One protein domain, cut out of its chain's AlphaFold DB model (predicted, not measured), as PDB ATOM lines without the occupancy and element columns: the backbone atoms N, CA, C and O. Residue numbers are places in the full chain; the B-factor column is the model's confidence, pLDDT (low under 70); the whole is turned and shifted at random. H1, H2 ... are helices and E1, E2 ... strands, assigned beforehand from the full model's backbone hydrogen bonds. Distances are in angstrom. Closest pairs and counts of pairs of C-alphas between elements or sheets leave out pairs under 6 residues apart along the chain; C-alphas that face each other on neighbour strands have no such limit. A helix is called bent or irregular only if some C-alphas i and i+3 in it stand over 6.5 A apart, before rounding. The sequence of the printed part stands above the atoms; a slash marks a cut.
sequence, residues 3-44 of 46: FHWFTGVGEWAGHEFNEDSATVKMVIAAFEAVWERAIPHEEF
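This is residues 3 to 44 of the 46 residues of an uncharacterized protein of Streptomyces microflavus (UniProt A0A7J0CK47). A hairpin of two short strands, E1 and E2, makes one arm of an open V, and a single free helix, H1, makes most of the other, with the last residues running on as a tail beyond it. Nothing packs on either face of the two-stranded sheet, and residues 19 to 44, of which 21 to 35 belong to H1, stand free. The printed part has 42 residues with two named strands and one named helix, in the order E1, E2, H1; the sheet's order is E1 - E2, antiparallel, and the class is mixed, helices and strands. The whole is extended, with a radius of gyration of the C-alphas of 14.4 A, and flat, spanning 35 by 30 by 12 A.

The sheet is made of E1, residues 3 to 6, and E2, residues 12 to 17, which form a hairpin. They are antiparallel neighbours, with 165 degrees between their N-to-C directions. Among the C-alphas that face each other are those of His 4 and His 15, 4.4 A apart, and those of Phe 6 and Trp 12, 4.7 A apart. N 3 and O 16 are within hydrogen-bond range at 2.8 A, and so are N 16 and O 3 at 2.9 A. A tight link of 3 residues joins E2 to H1, residues 21 to 35. E1 and H1 are apart, no C-alpha of the one within 8 A of the other. In H1 every O i to N i+4 pair is within hydrogen-bond range, and the helix is not bent.

E2, the longest strand by residues, runs 15.1 A from C-alpha 12 to C-alpha 17. E1 has 4 residues and begins with C-alpha 3 at (32.460, -46.593, -9.894); it measures 9.8 A from first to last C-alpha. H1 has 15 residues, from Ser 21 with its C-alpha at (45.357, -48.229, -15.393) to Trp 35 with its C-alpha at (44.847, -41.116, 4.725), a length of 21.3 A.

The two C-alphas farthest apart are those of Glu 19 and Glu 43, at 36.7 A. The C-alphas of Phe 3 and Phe 44, the first and last printed, are 28.1 A apart. The printed part runs from 3 to 44 without a cut, in a full chain of 46 residues. The links E1 to E2, with 5 residues, and E2 to H1 are both tight. The mean pLDDT of the printed part is 85.8, and no printed residue is under 70; the mean for H1 is 90.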
ATOM      1  N   PHE A   3      33.062 -47.876 -10.229       84.44
ATOM      2  CA  PHE A   3      32.460 -46.593  -9.894       84.44
ATOM      3  C   PHE A   3      30.964 -46.775  -9.692       84.44
ATOM      4  O   PHE A   3      30.278 -47.304 -10.562       84.44
ATOM      5  N   HIS A   4      30.459 -46.328  -8.547       85.31
ATOM      6  CA  HIS A   4      29.027 -46.235  -8.296       85.31
ATOM      7  C   HIS A   4      28.584 -44.796  -8.515       85.31
ATOM      8  O   HIS A   4      29.136 -43.871  -7.917       85.31
ATOM      9  N   TRP A   5      27.581 -44.609  -9.363       83.12
ATOM     10  CA  TRP A   5      26.971 -43.310  -9.579       83.12
ATOM     11  C   TRP A   5      25.719 -43.185  -8.728       83.12
ATOM     12  O   TRP A   5      24.906 -44.107  -8.635       83.12
ATOM     13  N   PHE A   6      25.560 -42.013  -8.128       83.81
ATOM     14  CA  PHE A   6      24.391 -41.655  -7.343       83.81
ATOM     15  C   PHE A   6      23.774 -40.398  -7.939       83.81
ATOM     16  O   PHE A   6      24.487 -39.510  -8.403       83.81
ATOM     17  N   THR A   7      22.450 -40.305  -7.906       80.31
ATOM     18  CA  THR A   7      21.684 -39.196  -8.501       80.31
ATOM     19  C   THR A   7      21.808 -37.876  -7.723       80.31
ATOM     20  O   THR A   7      21.112 -36.912  -8.021       80.31
ATOM     21  N   GLY A   8      22.665 -37.817  -6.697       75.88
ATOM     22  CA  GLY A   8      22.831 -36.663  -5.806       75.88
ATOM     23  C   GLY A   8      21.752 -36.541  -4.723       75.88
ATOM     24  O   GLY A   8      22.005 -35.926  -3.694       75.88
ATOM     25  N   VAL A   9      20.595 -37.191  -4.895       81.69
ATOM     26  CA  VAL A   9      19.540 -37.334  -3.868       81.69
ATOM     27  C   VAL A   9      19.627 -38.659  -3.098       81.69
ATOM     28  O   VAL A   9      18.728 -39.013  -2.345       81.69
ATOM     29  N   GLY A  10      20.731 -39.392  -3.274       76.81
ATOM     30  CA  GLY A  10      20.996 -40.663  -2.592       76.81
ATOM     31  C   GLY A  10      20.442 -41.902  -3.298       76.81
ATOM     32  O   GLY A  10      20.679 -43.011  -2.829       76.81
ATOM     33  N   GLU A  11      19.757 -41.754  -4.435       83.62
ATOM     34  CA  GLU A  11      19.340 -42.908  -5.235       83.62
ATOM     35  C   GLU A  11      20.508 -43.443  -6.067       83.62
ATOM     36  O   GLU A  11      21.361 -42.693  -6.559       83.62
ATOM     37  N   TRP A  12      20.544 -44.764  -6.228       79.06
ATOM     38  CA  TRP A  12      21.552 -45.437  -7.034       79.06
ATOM     39  C   TRP A  12      21.252 -45.238  -8.523       79.06
ATOM     40  O   TRP A  12      20.236 -45.714  -9.025       79.06
ATOM     41  N   ALA A  13      22.137 -44.532  -9.225       83.81
ATOM     42  CA  ALA A  13      22.005 -44.264 -10.657       83.81
ATOM     43  C   ALA A  13      22.602 -45.388 -11.520       83.81
ATOM     44  O   ALA A  13      22.268 -45.507 -12.696       83.81
ATOM     45  N   GLY A  14      23.491 -46.205 -10.947       87.50
ATOM     46  CA  GLY A  14      24.124 -47.329 -11.625       87.50
ATOM     47  C   GLY A  14      25.579 -47.526 -11.216       87.50
ATOM     48  O   GLY A  14      26.072 -46.939 -10.247       87.50
ATOM     49  N   HIS A  15      26.272 -48.380 -11.960       86.12
ATOM     50  CA  HIS A  15      27.702 -48.580 -11.798       86.12
ATOM     51  C   HIS A  15      28.399 -48.764 -13.143       86.12
ATOM     52  O   HIS A  15      27.811 -49.297 -14.083       86.12
ATOM     53  N   GLU A  16      29.667 -48.373 -13.198       88.38
ATOM     54  CA  GLU A  16      30.556 -48.650 -14.320       88.38
ATOM     55  C   GLU A  16      31.834 -49.316 -13.815       88.38
ATOM     56  O   GLU A  16      32.417 -48.917 -12.802       88.38
ATOM     57  N   PHE A  17      32.280 -50.339 -14.539       84.50
ATOM     58  CA  PHE A  17      33.573 -50.959 -14.306       84.50
ATOM     59  C   PHE A  17      34.606 -50.388 -15.277       84.50
ATOM     60  O   PHE A  17      34.492 -50.561 -16.485       84.50
ATOM     61  N   ASN A  18      35.622 -49.717 -14.733       83.62
ATOM     62  CA  ASN A  18      36.678 -49.083 -15.510       83.62
ATOM     63  C   ASN A  18      38.024 -49.795 -15.290       83.62
ATOM     64  O   ASN A  18      38.491 -49.917 -14.154       83.62
ATOM     65  N   GLU A  19      38.647 -50.272 -16.366       85.62
ATOM     66  CA  GLU A  19      39.924 -51.008 -16.336       85.62
ATOM     67  C   GLU A  19      41.135 -50.143 -16.713       85.62
ATOM     68  O   GLU A  19      42.256 -50.645 -16.807       85.62
ATOM     69  N   ASP A  20      40.944 -48.834 -16.901       89.75
ATOM     70  CA  ASP A  20      42.031 -47.931 -17.255       89.75
ATOM     71  C   ASP A  20      43.039 -47.806 -16.102       89.75
ATOM     72  O   ASP A  20      42.740 -47.338 -14.998       89.75
ATOM     73  N   SER A  21      44.276 -48.218 -16.380       87.50
ATOM     74  CA  SER A  21      45.357 -48.229 -15.393       87.50
ATOM     75  C   SER A  21      45.747 -46.840 -14.867       87.50
ATOM     76  O   SER A  21      46.211 -46.738 -13.730       87.50
ATOM     77  N   ALA A  22      45.567 -45.770 -15.647       90.88
ATOM     78  CA  ALA A  22      45.824 -44.404 -15.203       90.88
ATOM     79  C   ALA A  22      44.742 -43.946 -14.218       90.88
ATOM     80  O   ALA A  22      45.072 -43.397 -13.165       90.88
ATOM     81  N   THR A  23      43.474 -44.257 -14.498       88.00
ATOM     82  CA  THR A  23      42.354 -43.992 -13.580       88.00
ATOM     83  C   THR A  23      42.553 -44.699 -12.241       88.00
ATOM     84  O   THR A  23      42.418 -44.071 -11.189       88.00
ATOM     85  N   VAL A  24      42.959 -45.974 -12.258       88.44
ATOM     86  CA  VAL A  24      43.240 -46.727 -11.023       88.44
ATOM     87  C   VAL A  24      44.341 -46.059 -10.195       88.44
ATOM     88  O   VAL A  24      44.176 -45.884  -8.989       88.44
ATOM     89  N   LYS A  25      45.442 -45.640 -10.831       89.62
ATOM     90  CA  LYS A  25      46.557 -44.966 -10.144       89.62
ATOM     91  C   LYS A  25      46.145 -43.634  -9.523       89.62
ATOM     92  O   LYS A  25      46.551 -43.350  -8.400       89.62
ATOM     93  N   MET A  26      45.340 -42.836 -10.225       91.38
ATOM     94  CA  MET A  26      44.862 -41.554  -9.696       91.38
ATOM     95  C   MET A  26      44.019 -41.738  -8.434       91.38
ATOM     96  O   MET A  26      44.211 -41.018  -7.457       91.38
ATOM     97  N   VAL A  27      43.113 -42.716  -8.432       90.69
ATOM     98  CA  VAL A  27      42.257 -42.974  -7.272       90.69
ATOM     99  C   VAL A  27      43.065 -43.526  -6.098       90.69
ATOM    100  O   VAL A  27      42.851 -43.076  -4.978       90.69
ATOM    101  N   ILE A  28      44.040 -44.412  -6.334       90.56
ATOM    102  CA  ILE A  28      44.959 -44.875  -5.278       90.56
ATOM    103  C   ILE A  28      45.668 -43.684  -4.622       90.56
ATOM    104  O   ILE A  28      45.584 -43.523  -3.406       90.56
ATOM    105  N   ALA A  29      46.279 -42.803  -5.421       92.88
ATOM    106  CA  ALA A  29      46.978 -41.628  -4.903       92.88
ATOM    107  C   ALA A  29      46.043 -40.682  -4.126       92.88
ATOM    108  O   ALA A  29      46.442 -40.095  -3.119       92.88
ATOM    109  N   ALA A  30      44.788 -40.538  -4.564       91.50
ATOM    110  CA  ALA A  30      43.792 -39.749  -3.847       91.50
ATOM    111  C   ALA A  30      43.453 -40.355  -2.474       91.50
ATOM    112  O   ALA A  30      43.415 -39.623  -1.486       91.50
ATOM    113  N   PHE A  31      43.246 -41.674  -2.389       89.62
ATOM    114  CA  PHE A  31      42.989 -42.358  -1.116       89.62
ATOM    115  C   PHE A  31      44.178 -42.256  -0.154       89.62
ATOM    116  O   PHE A  31      43.977 -41.947   1.019       89.62
ATOM    117  N   GLU A  32      45.406 -42.438  -0.643       91.62
ATOM    118  CA  GLU A  32      46.622 -42.249   0.159       91.62
ATOM    119  C   GLU A  32      46.717 -40.812   0.692       91.62
ATOM    120  O   GLU A  32      46.932 -40.593   1.882       91.62
ATOM    121  N   ALA A  33      46.454 -39.814  -0.155       92.00
ATOM    122  CA  ALA A  33      46.478 -38.410   0.244       92.00
ATOM    123  C   ALA A  33      45.410 -38.051   1.295       92.00
ATOM    124  O   ALA A  33      45.622 -37.124   2.085       92.00
ATOM    125  N   VAL A  34      44.260 -38.732   1.287       90.19
ATOM    126  CA  VAL A  34      43.230 -38.595   2.327       90.19
ATOM    127  C   VAL A  34      43.697 -39.244   3.623       90.19
ATOM    128  O   VAL A  34      43.508 -38.653   4.681       90.19
ATOM    129  N   TRP A  35      44.341 -40.409   3.551       86.69
ATOM    130  CA  TRP A  35      44.847 -41.116   4.725       86.69
ATOM    131  C   TRP A  35      45.903 -40.306   5.484       86.69
ATOM    132  O   TRP A  35      45.814 -40.177   6.699       86.69
ATOM    133  N   GLU A  36      46.816 -39.646   4.767       87.44
ATOM    134  CA  GLU A  36      47.812 -38.730   5.355       87.44
ATOM    135  C   GLU A  36      47.193 -37.513   6.063       87.44
ATOM    136  O   GLU A  36      47.843 -36.845   6.865       87.44
ATOM    137  N   ARG A  37      45.939 -37.182   5.744       85.69
ATOM    138  CA  ARG A  37      45.191 -36.069   6.348       85.69
ATOM    139  C   ARG A  37      44.153 -36.537   7.361       85.69
ATOM    140  O   ARG A  37      43.515 -35.693   7.991       85.69
ATOM    141  N   ALA A  38      43.935 -37.842   7.479       85.81
ATOM    142  CA  ALA A  38      42.970 -38.396   8.406       85.81
ATOM    143  C   ALA A  38      43.513 -38.289   9.833       85.81
ATOM    144  O   ALA A  38      44.710 -38.436  10.070       85.81
ATOM    145  N   ILE A  39      42.622 -38.047  10.792       85.25
ATOM    146  CA  ILE A  39      42.961 -38.203  12.205       85.25
ATOM    147  C   ILE A  39      42.716 -39.657  12.616       85.25
ATOM    148  O   ILE A  39      41.788 -40.285  12.089       85.25
ATOM    149  N   PRO A  40      43.510 -40.214  13.544       83.38
ATOM    150  CA  PRO A  40      43.212 -41.510  14.129       83.38
ATOM    151  C   PRO A  40      41.780 -41.536  14.664       83.38
ATOM    152  O   PRO A  40      41.319 -40.591  15.299       83.38
ATOM    153  N   HIS A  41      41.062 -42.631  14.408       79.06
ATOM    154  CA  HIS A  41      39.653 -42.756  14.794       79.06
ATOM    155  C   HIS A  41      39.447 -42.651  16.318       79.06
ATOM    156  O   HIS A  41      38.381 -42.262  16.779       79.06
ATOM    157  N   GLU A  42      40.481 -42.959  17.103       81.81
ATOM    158  CA  GLU A  42      40.505 -42.796  18.563       81.81
ATOM    159  C   GLU A  42      40.514 -41.322  19.005       81.81
ATOM    160  O   GLU A  42      40.081 -41.008  20.111       81.81
ATOM    161  N   GLU A  43      40.968 -40.416  18.138       80.94
ATOM    162  CA  GLU A  43      41.008 -38.967  18.366       80.94
ATOM    163  C   GLU A  43      39.796 -38.248  17.751       80.94
ATOM    164  O   GLU A  43      39.640 -37.035  17.899       80.94
ATOM    165  N   PHE A  44      38.912 -38.983  17.066       78.81
ATOM    166  CA  PHE A  44      37.699 -38.433  16.474       78.81
ATOM    167  C   PHE A  44      36.628 -38.222  17.555       78.81
ATOM    168  O   PHE A  44      35.907 -39.144  17.938       78.81
TER     169      PHE A  44